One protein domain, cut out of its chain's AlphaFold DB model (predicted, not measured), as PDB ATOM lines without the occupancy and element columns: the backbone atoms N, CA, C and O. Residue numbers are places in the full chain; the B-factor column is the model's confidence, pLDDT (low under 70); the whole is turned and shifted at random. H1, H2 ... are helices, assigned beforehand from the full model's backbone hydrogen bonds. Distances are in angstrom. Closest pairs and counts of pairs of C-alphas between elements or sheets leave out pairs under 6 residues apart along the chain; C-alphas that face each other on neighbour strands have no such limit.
ATOM      1  N   LEU A 182     -10.147   3.593  15.650       64.44
ATOM      2  CA  LEU A 182     -10.389   4.997  16.012       64.44
ATOM      3  C   LEU A 182      -9.814   5.361  17.386       64.44
ATOM      4  O   LEU A 182      -9.160   6.389  17.544       64.44
ATOM      5  N   ALA A 183     -10.019   4.492  18.378       60.53
ATOM      6  CA  ALA A 183      -9.422   4.672  19.697       60.53
ATOM      7  C   ALA A 183      -7.896   4.541  19.667       60.53
ATOM      8  O   ALA A 183      -7.234   5.180  20.480       60.53
ATOM      9  N   GLY A 184      -7.335   3.753  18.744       60.62
ATOM     10  CA  GLY A 184      -5.894   3.665  18.520       60.62
ATOM     11  C   GLY A 184      -5.312   4.999  18.050       60.62
ATOM     12  O   GLY A 184      -4.440   5.541  18.727       60.62
ATOM     13  N   SER A 185      -5.854   5.563  16.966       62.88
ATOM     14  CA  SER A 185      -5.438   6.867  16.422       62.88
ATOM     15  C   SER A 185      -5.580   7.998  17.441       62.88
ATOM     16  O   SER A 185      -4.638   8.756  17.665       62.88
ATOM     17  N   ILE A 186      -6.719   8.066  18.144       66.56
ATOM     18  CA  ILE A 186      -6.951   9.083  19.183       66.56
ATOM     19  C   ILE A 186      -5.935   8.945  20.327       66.56
ATOM     20  O   ILE A 186      -5.363   9.941  20.764       66.56
ATOM     21  N   ARG A 187      -5.656   7.718  20.794       63.69
ATOM     22  CA  ARG A 187      -4.664   7.468  21.860       63.69
ATOM     23  C   ARG A 187      -3.237   7.820  21.445       63.69
ATOM     24  O   ARG A 187      -2.446   8.191  22.307       63.69
ATOM     25  N   GLN A 188      -2.906   7.694  20.162       66.00
ATOM     26  CA  GLN A 188      -1.594   8.057  19.619       66.00
ATOM     27  C   GLN A 188      -1.473   9.551  19.277       66.00
ATOM     28  O   GLN A 188      -0.404   9.993  18.866       66.00
ATOM     29  N   GLY A 189      -2.531  10.344  19.487       65.56
ATOM     30  CA  GLY A 189      -2.536  11.779  19.195       65.56
ATOM     31  C   GLY A 189      -2.686  12.115  17.708       65.56
ATOM     32  O   GLY A 189      -2.454  13.262  17.328       65.56
ATOM     33  N   GLY A 190      -3.079  11.146  16.876       73.88
ATOM     34  CA  GLY A 190      -3.344  11.352  15.455       73.88
ATOM     35  C   GLY A 190      -4.514  12.315  15.245       73.88
ATOM     36  O   GLY A 190      -5.574  12.192  15.867       73.88
ATOM     37  N   LYS A 191      -4.334  13.306  14.365       86.44
ATOM     38  CA  LYS A 191      -5.391  14.265  14.022       86.44
ATOM     39  C   LYS A 191      -6.261  13.681  12.917       86.44
ATOM     40  O   LYS A 191      -5.804  13.546  11.786       86.44
ATOM     41  N   LEU A 192      -7.528  13.406  13.215       90.31
ATOM     42  CA  LEU A 192      -8.473  12.955  12.195       90.31
ATOM     43  C   LEU A 192      -8.664  14.005  11.101       90.31
ATOM     44  O   LEU A 192      -8.850  15.194  11.381       90.31
ATOM     45  N   ALA A 193      -8.689  13.540   9.856       92.44
ATOM     46  CA  ALA A 193      -9.051  14.357   8.718       92.44
ATOM     47  C   ALA A 193     -10.492  14.860   8.859       92.44
ATOM     48  O   ALA A 193     -11.380  14.171   9.371       92.44
ATOM     49  N   THR A 194     -10.738  16.082   8.395       93.50
ATOM     50  CA  THR A 194     -12.097  16.626   8.366       93.50
ATOM     51  C   THR A 194     -12.893  15.999   7.225       93.50
ATOM     52  O   THR A 194     -12.330  15.525   6.235       93.50
ATOM     53  N   VAL A 195     -14.221  16.027   7.321       92.81
ATOM     54  CA  VAL A 195     -15.118  15.554   6.257       92.81
ATOM     55  C   VAL A 195     -14.806  16.271   4.945       92.81
ATOM     56  O   VAL A 195     -14.762  15.636   3.890       92.81
ATOM     57  N   LYS A 196     -14.499  17.573   5.005       94.19
ATOM     58  CA  LYS A 196     -14.048  18.321   3.831       94.19
ATOM     59  C   LYS A 196     -12.724  17.793   3.279       94.19
ATOM     60  O   LYS A 196     -12.640  17.583   2.076       94.19
ATOM     61  N   ALA A 197     -11.716  17.545   4.117       94.56
ATOM     62  CA  ALA A 197     -10.424  17.030   3.659       94.56
ATOM     63  C   ALA A 197     -10.568  15.674   2.942       94.56
ATOM     64  O   ALA A 197      -9.982  15.463   1.879       94.56
ATOM     65  N   VAL A 198     -11.415  14.784   3.471       94.00
ATOM     66  CA  VAL A 198     -11.746  13.497   2.837       94.00
ATOM     67  C   VAL A 198     -12.514  13.697   1.525       94.00
ATOM     68  O   VAL A 198     -12.222  13.027   0.533       94.00
ATOM     69  N   SER A 199     -13.460  14.639   1.480       92.31
ATOM     70  CA  SER A 199     -14.197  14.974   0.255       92.31
ATOM     71  C   SER A 199     -13.283  15.558  -0.830       92.31
ATOM     72  O   SER A 199     -13.412  15.191  -1.998       92.31
ATOM     73  N   ASP A 200     -12.344  16.429  -0.459       94.12
ATOM     74  CA  ASP A 200     -11.357  17.022  -1.366       94.12
ATOM     75  C   ASP A 200     -10.392  15.946  -1.898       94.12
ATOM     76  O   ASP A 200     -10.078  15.924  -3.090       94.12
ATOM     77  N   LEU A 201      -9.962  15.007  -1.043       95.38
ATOM     78  CA  LEU A 201      -9.190  13.831  -1.453       95.38
ATOM     79  C   LEU A 201      -9.959  12.980  -2.465       95.38
ATOM     80  O   LEU A 201      -9.397  12.595  -3.488       95.38
ATOM     81  N   GLN A 202     -11.235  12.692  -2.203       93.69
ATOM     82  CA  GLN A 202     -12.065  11.913  -3.116       93.69
ATOM     83  C   GLN A 202     -12.164  12.587  -4.490       93.69
ATOM     84  O   GLN A 202     -12.010  11.916  -5.512       93.69
ATOM     85  N   ALA A 203     -12.401  13.901  -4.520       92.75
ATOM     86  CA  ALA A 203     -12.456  14.668  -5.760       92.75
ATOM     87  C   ALA A 203     -11.121  14.605  -6.519       92.75
ATOM     88  O   ALA A 203     -11.110  14.321  -7.717       92.75
ATOM     89  N   HIS A 204     -10.000  14.785  -5.820       95.19
ATOM     90  CA  HIS A 204      -8.665  14.729  -6.415       95.19
ATOM     91  C   HIS A 204      -8.316  13.330  -6.953       95.19
ATOM     92  O   HIS A 204      -7.771  13.193  -8.046       95.19
ATOM     93  N   TRP A 205      -8.702  12.275  -6.235       95.31
ATOM     94  CA  TRP A 205      -8.541  10.899  -6.699       95.31
ATOM     95  C   TRP A 205      -9.367  10.646  -7.968       95.31
ATOM     96  O   TRP A 205      -8.855  10.101  -8.943       95.31
ATOM     97  N   LEU A 206     -10.629  11.085  -8.011       93.31
ATOM     98  CA  LEU A 206     -11.458  10.951  -9.213       93.31
ATOM     99  C   LEU A 206     -10.862  11.704 -10.412       93.31
ATOM    100  O   LEU A 206     -10.892  11.175 -11.521       93.31
ATOM    101  N   GLN A 207     -10.270  12.883 -10.196       93.50
ATOM    102  CA  GLN A 207      -9.529  13.606 -11.236       93.50
ATOM    103  C   GLN A 207      -8.336  12.794 -11.745       93.50
ATOM    104  O   GLN A 207      -8.184  12.631 -12.954       93.50
ATOM    105  N   ALA A 208      -7.531  12.220 -10.849       94.50
ATOM    106  CA  ALA A 208      -6.407  11.368 -11.234       94.50
ATOM    107  C   ALA A 208      -6.861  10.112 -11.998       94.50
ATOM    108  O   ALA A 208      -6.254   9.757 -13.002       94.50
ATOM    109  N   MET A 209      -7.957   9.467 -11.576       94.31
ATOM    110  CA  MET A 209      -8.552   8.329 -12.292       94.31
ATOM    111  C   MET A 209      -9.026   8.703 -13.697       94.31
ATOM    112  O   MET A 209      -8.874   7.908 -14.619       94.31
ATOM    113  N   ALA A 210      -9.623   9.885 -13.855       92.06
ATOM    114  CA  ALA A 210     -10.048  10.385 -15.156       92.06
ATOM    115  C   ALA A 210      -8.846  10.686 -16.058       92.06
ATOM    116  O   ALA A 210      -8.850  10.303 -17.220       92.06
ATOM    117  N   ALA A 211      -7.799  11.309 -15.511       91.44
ATOM    118  CA  ALA A 211      -6.595  11.672 -16.254       91.44
ATOM    119  C   ALA A 211      -5.834  10.455 -16.811       91.44
ATOM    120  O   ALA A 211      -5.182  10.558 -17.843       91.44
ATOM    121  N   VAL A 212      -5.925   9.297 -16.151       92.44
ATOM    122  CA  VAL A 212      -5.337   8.032 -16.633       92.44
ATOM    123  C   VAL A 212      -6.325   7.165 -17.429       92.44
ATOM    124  O   VAL A 212      -6.093   5.967 -17.580       92.44
ATOM    125  N   ASP A 213      -7.449   7.734 -17.876       89.56
ATOM    126  CA  ASP A 213      -8.520   7.063 -18.630       89.56
ATOM    127  C   ASP A 213      -9.159   5.849 -17.916       89.56
ATOM    128  O   ASP A 213      -9.802   5.000 -18.539       89.56
ATOM    129  N   PHE A 214      -9.035   5.751 -16.585       90.06
ATOM    130  CA  PHE A 214      -9.637   4.657 -15.811       90.06
ATOM    131  C   PHE A 214     -11.156   4.820 -15.654       90.06
ATOM    132  O   PHE A 214     -11.898   3.833 -15.639       90.06
ATOM    133  N   ILE A 215     -11.637   6.062 -15.534       90.50
ATOM    134  CA  ILE A 215     -13.069   6.386 -15.520       90.50
ATOM    135  C   ILE A 215     -13.421   7.385 -16.615       90.50
ATOM    136  O   ILE A 215     -12.655   8.293 -16.907       90.50
ATOM    137  N   ASN A 216     -14.640   7.267 -17.144       86.06
ATOM    138  CA  ASN A 216     -15.261   8.338 -17.913       86.06
ATOM    139  C   ASN A 216     -15.952   9.317 -16.932       86.06
ATOM    140  O   ASN A 216     -16.876   8.878 -16.234       86.06
ATOM    141  N   PRO A 217     -15.554  10.604 -16.880       79.88
ATOM    142  CA  PRO A 217     -16.143  11.603 -15.981       79.88
ATOM    143  C   PRO A 217     -17.641  11.835 -16.190       79.88
ATOM    144  O   PRO A 217     -18.362  12.054 -15.221       79.88
ATOM    145  N   ASP A 218     -18.125  11.719 -17.429       81.12
ATOM    146  CA  ASP A 218     -19.537  11.912 -17.779       81.12
ATOM    147  C   ASP A 218     -20.396  10.707 -17.376       81.12
ATOM    148  O   ASP A 218     -21.619  10.800 -17.241       81.12
ATOM    149  N   LYS A 219     -19.771   9.533 -17.215       82.19
ATOM    150  CA  LYS A 219     -20.441   8.274 -16.853       82.19
ATOM    151  C   LYS A 219     -19.607   7.460 -15.858       82.19
ATOM    152  O   LYS A 219     -19.239   6.318 -16.160       82.19
ATOM    153  N   PRO A 220     -19.390   7.953 -14.627       74.75
ATOM    154  CA  PRO A 220     -18.504   7.311 -13.654       74.75
ATOM    155  C   PRO A 220     -19.104   6.034 -13.027       74.75
ATOM    156  O   PRO A 220     -18.515   5.425 -12.127       74.75
ATOM    157  N   LYS A 221     -20.281   5.586 -13.495       80.88
ATOM    158  CA  LYS A 221     -21.040   4.438 -12.970       80.88
ATOM    159  C   LYS A 221     -21.148   4.527 -11.436       80.88
ATOM    160  O   LYS A 221     -21.532   5.559 -10.901       80.88
ATOM    161  N   LYS A 222     -20.812   3.443 -10.722       85.56
ATOM    162  CA  LYS A 222     -20.817   3.366  -9.251       85.56
ATOM    163  C   LYS A 222     -19.448   3.651  -8.616       85.56
ATOM    164  O   LYS A 222     -19.280   3.386  -7.427       85.56
ATOM    165  N   VAL A 223     -18.452   4.125  -9.375       88.88
ATOM    166  CA  VAL A 223     -17.080   4.312  -8.855       88.88
ATOM    167  C   VAL A 223     -17.065   5.341  -7.732       88.88
ATOM    168  O   VAL A 223     -16.550   5.041  -6.660       88.88
ATOM    169  N   VAL A 224     -17.737   6.481  -7.921       86.38
ATOM    170  CA  VAL A 224     -17.855   7.541  -6.903       86.38
ATOM    171  C   VAL A 224     -18.422   6.990  -5.590       86.38
ATOM    172  O   VAL A 224     -17.839   7.184  -4.530       86.38
ATOM    173  N   GLN A 225     -19.519   6.231  -5.667       85.31
ATOM    174  CA  GLN A 225     -20.189   5.644  -4.499       85.31
ATOM    175  C   GLN A 225     -19.314   4.599  -3.794       85.31
ATOM    176  O   GLN A 225     -19.280   4.535  -2.567       85.31
ATOM    177  N   ARG A 226     -18.603   3.764  -4.563       88.00
ATOM    178  CA  ARG A 226     -17.688   2.751  -4.018       88.00
ATOM    179  C   ARG A 226     -16.481   3.393  -3.342       88.00
ATOM    180  O   ARG A 226     -16.099   2.924  -2.274       88.00
ATOM    181  N   LEU A 227     -15.928   4.450  -3.936       89.38
ATOM    182  CA  LEU A 227     -14.803   5.196  -3.383       89.38
ATOM    183  C   LEU A 227     -15.198   5.916  -2.089       89.38
ATOM    184  O   LEU A 227     -14.546   5.710  -1.073       89.38
ATOM    185  N   ALA A 228     -16.313   6.653  -2.090       85.19
ATOM    186  CA  ALA A 228     -16.859   7.273  -0.879       85.19
ATOM    187  C   ALA A 228     -17.078   6.239   0.235       85.19
ATOM    188  O   ALA A 228     -16.631   6.426   1.363       85.19
ATOM    189  N   ARG A 229     -17.694   5.091  -0.087       83.50
ATOM    190  CA  ARG A 229     -17.882   4.003   0.882       83.50
ATOM    191  C   ARG A 229     -16.554   3.459   1.403       83.50
ATOM    192  O   ARG A 229     -16.481   3.104   2.571       83.50
ATOM    193  N   MET A 230     -15.539   3.328   0.552       87.25
ATOM    194  CA  MET A 230     -14.219   2.845   0.958       87.25
ATOM    195  C   MET A 230     -13.559   3.816   1.937       87.25
ATOM    196  O   MET A 230     -13.132   3.379   2.999       87.25
ATOM    197  N   LEU A 231     -13.552   5.112   1.616       87.88
ATOM    198  CA  LEU A 231     -12.984   6.161   2.467       87.88
ATOM    199  C   LEU A 231     -13.755   6.317   3.787       87.88
ATOM    200  O   LEU A 231     -13.159   6.631   4.805       87.88
ATOM    201  N   ALA A 232     -15.061   6.036   3.804       80.44
ATOM    202  CA  ALA A 232     -15.879   6.112   5.015       80.44
ATOM    203  C   ALA A 232     -15.709   4.920   5.982       80.44
ATOM    204  O   ALA A 232     -16.195   4.991   7.110       80.44
ATOM    205  N   LYS A 233     -15.075   3.811   5.564       78.94
ATOM    206  CA  LYS A 233     -14.901   2.614   6.416       78.94
ATOM    207  C   LYS A 233     -13.869   2.800   7.519       78.94
ATOM    208  O   LYS A 233     -14.001   2.166   8.562       78.94
ATOM    209  N   THR A 234     -12.858   3.623   7.273       79.44
ATOM    210  CA  THR A 234     -11.748   3.836   8.198       79.44
ATOM    211  C   THR A 234     -11.668   5.323   8.515       79.44
ATOM    212  O   THR A 234     -11.742   6.134   7.592       79.44
ATOM    213  N   PRO A 235     -11.547   5.707   9.794       81.50
ATOM    214  CA  PRO A 235     -11.267   7.090  10.143       81.50
ATOM    215  C   PRO A 235      -9.862   7.449   9.650       81.50
ATOM    216  O   PRO A 235      -8.885   6.936  10.181       81.50
ATOM    217  N   LEU A 236      -9.783   8.285   8.614       89.31
ATOM    218  CA  LEU A 236      -8.509   8.732   8.059       89.31
ATOM    219  C   LEU A 236      -7.904   9.838   8.916       89.31
ATOM    220  O   LEU A 236      -8.608  10.744   9.376       89.31
ATOM    221  N   GLU A 237      -6.591   9.798   9.069       91.69
ATOM    222  CA  GLU A 237      -5.809  10.879   9.653       91.69
ATOM    223  C   GLU A 237      -5.482  11.944   8.602       91.69
ATOM    224  O   GLU A 237      -5.454  11.695   7.392       91.69
ATOM    225  N   GLN A 238      -5.246  13.172   9.059       91.69
ATOM    226  CA  GLN A 238      -4.923  14.288   8.177       91.69
ATOM    227  C   GLN A 238      -3.641  14.012   7.378       91.69
ATOM    228  O   GLN A 238      -3.598  14.303   6.186       91.69
ATOM    229  N   GLU A 239      -2.639  13.389   8.001       92.44
ATOM    230  CA  GLU A 239      -1.380  13.027   7.342       92.44
ATOM    231  C   GLU A 239      -1.587  11.996   6.222       92.44
ATOM    232  O   GLU A 239      -0.997  12.122   5.149       92.44
ATOM    233  N   GLU A 240      -2.477  11.018   6.418       93.88
ATOM    234  CA  GLU A 240      -2.831  10.037   5.386       93.88
ATOM    235  C   GLU A 240      -3.531  10.709   4.200       93.88
ATOM    236  O   GLU A 240      -3.237  10.407   3.038       93.88
ATOM    237  N   VAL A 241      -4.440  11.649   4.484       95.44
ATOM    238  CA  VAL A 241      -5.103  12.449   3.450       95.44
ATOM    239  C   VAL A 241      -4.084  13.274   2.668       95.44
ATOM    240  O   VAL A 241      -4.112  13.260   1.437       95.44
ATOM    241  N   ASP A 242      -3.171  13.956   3.352       95.38
ATOM    242  CA  ASP A 242      -2.164  14.808   2.719       95.38
ATOM    243  C   ASP A 242      -1.178  13.985   1.877       95.38
ATOM    244  O   ASP A 242      -0.886  14.356   0.737       95.38
ATOM    245  N   MET A 243      -0.749  12.820   2.374       96.69
ATOM    246  CA  MET A 243       0.084  11.868   1.634       96.69
ATOM    247  C   MET A 243      -0.598  11.411   0.338       96.69
ATOM    248  O   MET A 243      -0.000  11.478  -0.739       96.69
ATOM    249  N   LEU A 244      -1.859  10.971   0.413       96.81
ATOM    250  CA  LEU A 244      -2.603  10.516  -0.763       96.81
ATOM    251  C   LEU A 244      -2.855  11.657  -1.752       96.81
ATOM    252  O   LEU A 244      -2.741  11.461  -2.962       96.81
ATOM    253  N   ARG A 245      -3.152  12.868  -1.265       96.69
ATOM    254  CA  ARG A 245      -3.270  14.045  -2.133       96.69
ATOM    255  C   ARG A 245      -1.947  14.361  -2.826       96.69
ATOM    256  O   ARG A 245      -1.981  14.651  -4.017       96.69
ATOM    257  N   GLY A 246      -0.814  14.262  -2.131       96.88
ATOM    258  CA  GLY A 246       0.518  14.402  -2.725       96.88
ATOM    259  C   GLY A 246       0.757  13.395  -3.851       96.88
ATOM    260  O   GLY A 246       1.138  13.783  -4.954       96.88
ATOM    261  N   PHE A 247       0.420  12.125  -3.619       97.31
ATOM    262  CA  PHE A 247       0.501  11.083  -4.644       97.31
ATOM    263  C   PHE A 247      -0.356  11.402  -5.880       97.31
ATOM    264  O   PHE A 247       0.134  11.306  -7.005       97.31
ATOM    265  N   PHE A 248      -1.615  11.819  -5.708       96.94
ATOM    266  CA  PHE A 248      -2.471  12.165  -6.850       96.94
ATOM    267  C   PHE A 248      -1.994  13.414  -7.600       96.94
ATOM    268  O   PHE A 248      -2.092  13.436  -8.827       96.94
ATOM    269  N   SER A 249      -1.392  14.389  -6.909       95.44
ATOM    270  CA  SER A 249      -0.729  15.527  -7.564       95.44
ATOM    271  C   SER A 249       0.401  15.052  -8.475       95.44
ATOM    272  O   SER A 249       0.520  15.514  -9.609       95.44
ATOM    273  N   ASP A 250       1.220  14.106  -8.007       94.94
ATOM    274  CA  ASP A 250       2.302  13.530  -8.807       94.94
ATOM    275  C   ASP A 250       1.785  12.725 -10.000       94.94
ATOM    276  O   ASP A 250       2.333  12.847 -11.097       94.94
ATOM    277  N   VAL A 251       0.706  11.953  -9.828       94.31
ATOM    278  CA  VAL A 251       0.044  11.251 -10.940       94.31
ATOM    279  C   VAL A 251      -0.410  12.246 -12.006       94.31
ATOM    280  O   VAL A 251      -0.061  12.078 -13.173       94.31
ATOM    281  N   LEU A 252      -1.132  13.301 -11.616       93.44
ATOM    282  CA  LEU A 252      -1.608  14.326 -12.548       93.44
ATOM    283  C   LEU A 252      -0.448  15.033 -13.256       93.44
ATOM    284  O   LEU A 252      -0.479  15.168 -14.475       93.44
ATOM    285  N   ARG A 253       0.613  15.397 -12.527       92.31
ATOM    286  CA  ARG A 253       1.827  16.003 -13.097       92.31
ATOM    287  C   ARG A 253       2.499  15.100 -14.132       92.31
ATOM    288  O   ARG A 253       2.950  15.577 -15.168       92.31
ATOM    289  N   VAL A 254       2.600  13.797 -13.864       91.38
ATOM    290  CA  VAL A 254       3.199  12.835 -14.805       91.38
ATOM    291  C   VAL A 254       2.332  12.659 -16.048       91.38
ATOM    292  O   VAL A 254       2.875  12.572 -17.147       91.38
ATOM    293  N   VAL A 255       1.009  12.600 -15.892       89.75
ATOM    294  CA  VAL A 255       0.078  12.517 -17.026       89.75
ATOM    295  C   VAL A 255       0.173  13.771 -17.894       89.75
ATOM    296  O   VAL A 255       0.326  13.649 -19.105       89.75
ATOM    297  N   ASP A 256       0.174  14.953 -17.282       83.12
ATOM    298  CA  ASP A 256       0.270  16.232 -17.992       83.12
ATOM    299  C   ASP A 256       1.587  16.346 -18.779       83.12
ATOM    300  O   ASP A 256       1.583  16.596 -19.982       83.12
ATOM    301  N   ASN A 257       2.717  15.988 -18.157       76.69
ATOM    302  CA  ASN A 257       4.025  15.940 -18.824       76.69
ATOM    303  C   ASN A 257       4.096  14.921 -19.980       76.69
ATOM    304  O   ASN A 257       4.913  15.080 -20.886       76.69
ATOM    305  N   ARG A 258       3.287  13.853 -19.956       68.94
ATOM    306  CA  ARG A 258       3.198  12.878 -21.059       68.94
ATOM    307  C   ARG A 258       2.319  13.372 -22.205       68.94
ATOM    308  O   ARG A 258       2.583  13.005 -23.347       68.94
ATOM    309  N   LEU A 259       1.291  14.168 -21.908       58.72
ATOM    310  CA  LEU A 259       0.382  14.749 -22.898       58.72
ATOM    311  C   LEU A 259       0.974  16.011 -23.553       58.72
ATOM    312  O   LEU A 259       0.750  16.227 -24.742       58.72
ATOM    313  N   TYR A 260       1.802  16.774 -22.827       54.47
ATOM    314  CA  TYR A 260       2.480  17.989 -23.305       54.47
ATOM    315  C   TYR A 260       4.001  17.969 -23.050       54.47
ATOM    316  O   TYR A 260       4.526  18.823 -22.333       54.47
TER     317      TYR A 260
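What this domain is: This is residues 182 to 260 of the 269 residues of the protein "tRNA (cytidine/uridine-2'-O-)-methyltransferase TrmJ" of Limnobacter sp. CACIAM 66H1 (UniProt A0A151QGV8). Three helices lie roughly side by side, H2 between H3 and H4, and the short H1 lies off one end, touching no helix. The 79 printed residues have four named helices, H1 to H4 in order, and no named strand: all helix. The whole is only just loose, close to compact (radius of gyration of the C-alphas 14.3 A), spanning 46 by 27 by 16 A.

How they stand to each other: H1, residues 182 to 187, is apart from H2, residues 195 to 211. H2 and H3, residues 223 to 232, form a helical hairpin, tilt 36 degrees, only just steep; closest C-alphas Gln 202 and Ala 228, 7.0 A. H4, residues 238 to 259, touches H2, the same way at a shallow 21 degrees; closest C-alphas Ala 208 and Leu 252, 5.8 A. Every O i to N i+4 pair in the four helices is within hydrogen-bond range.

Where its parts are: H1, 8.5 A, begins at C-alpha 182 (-10.389, 4.997, 16.012). H2 measures 24.4 A, H3 14.0 A; H4, 31.5 A, ends at C-alpha 259 (0.382, 14.749, -22.898).

The domain as a whole: The farthest C-alphas, Arg 187 and Tyr 260, are 46.9 A apart. The printed part has no cut; H2 to H3 is a long link. pLDDT is under 70 at residues 182 to 189 and 258 to 260.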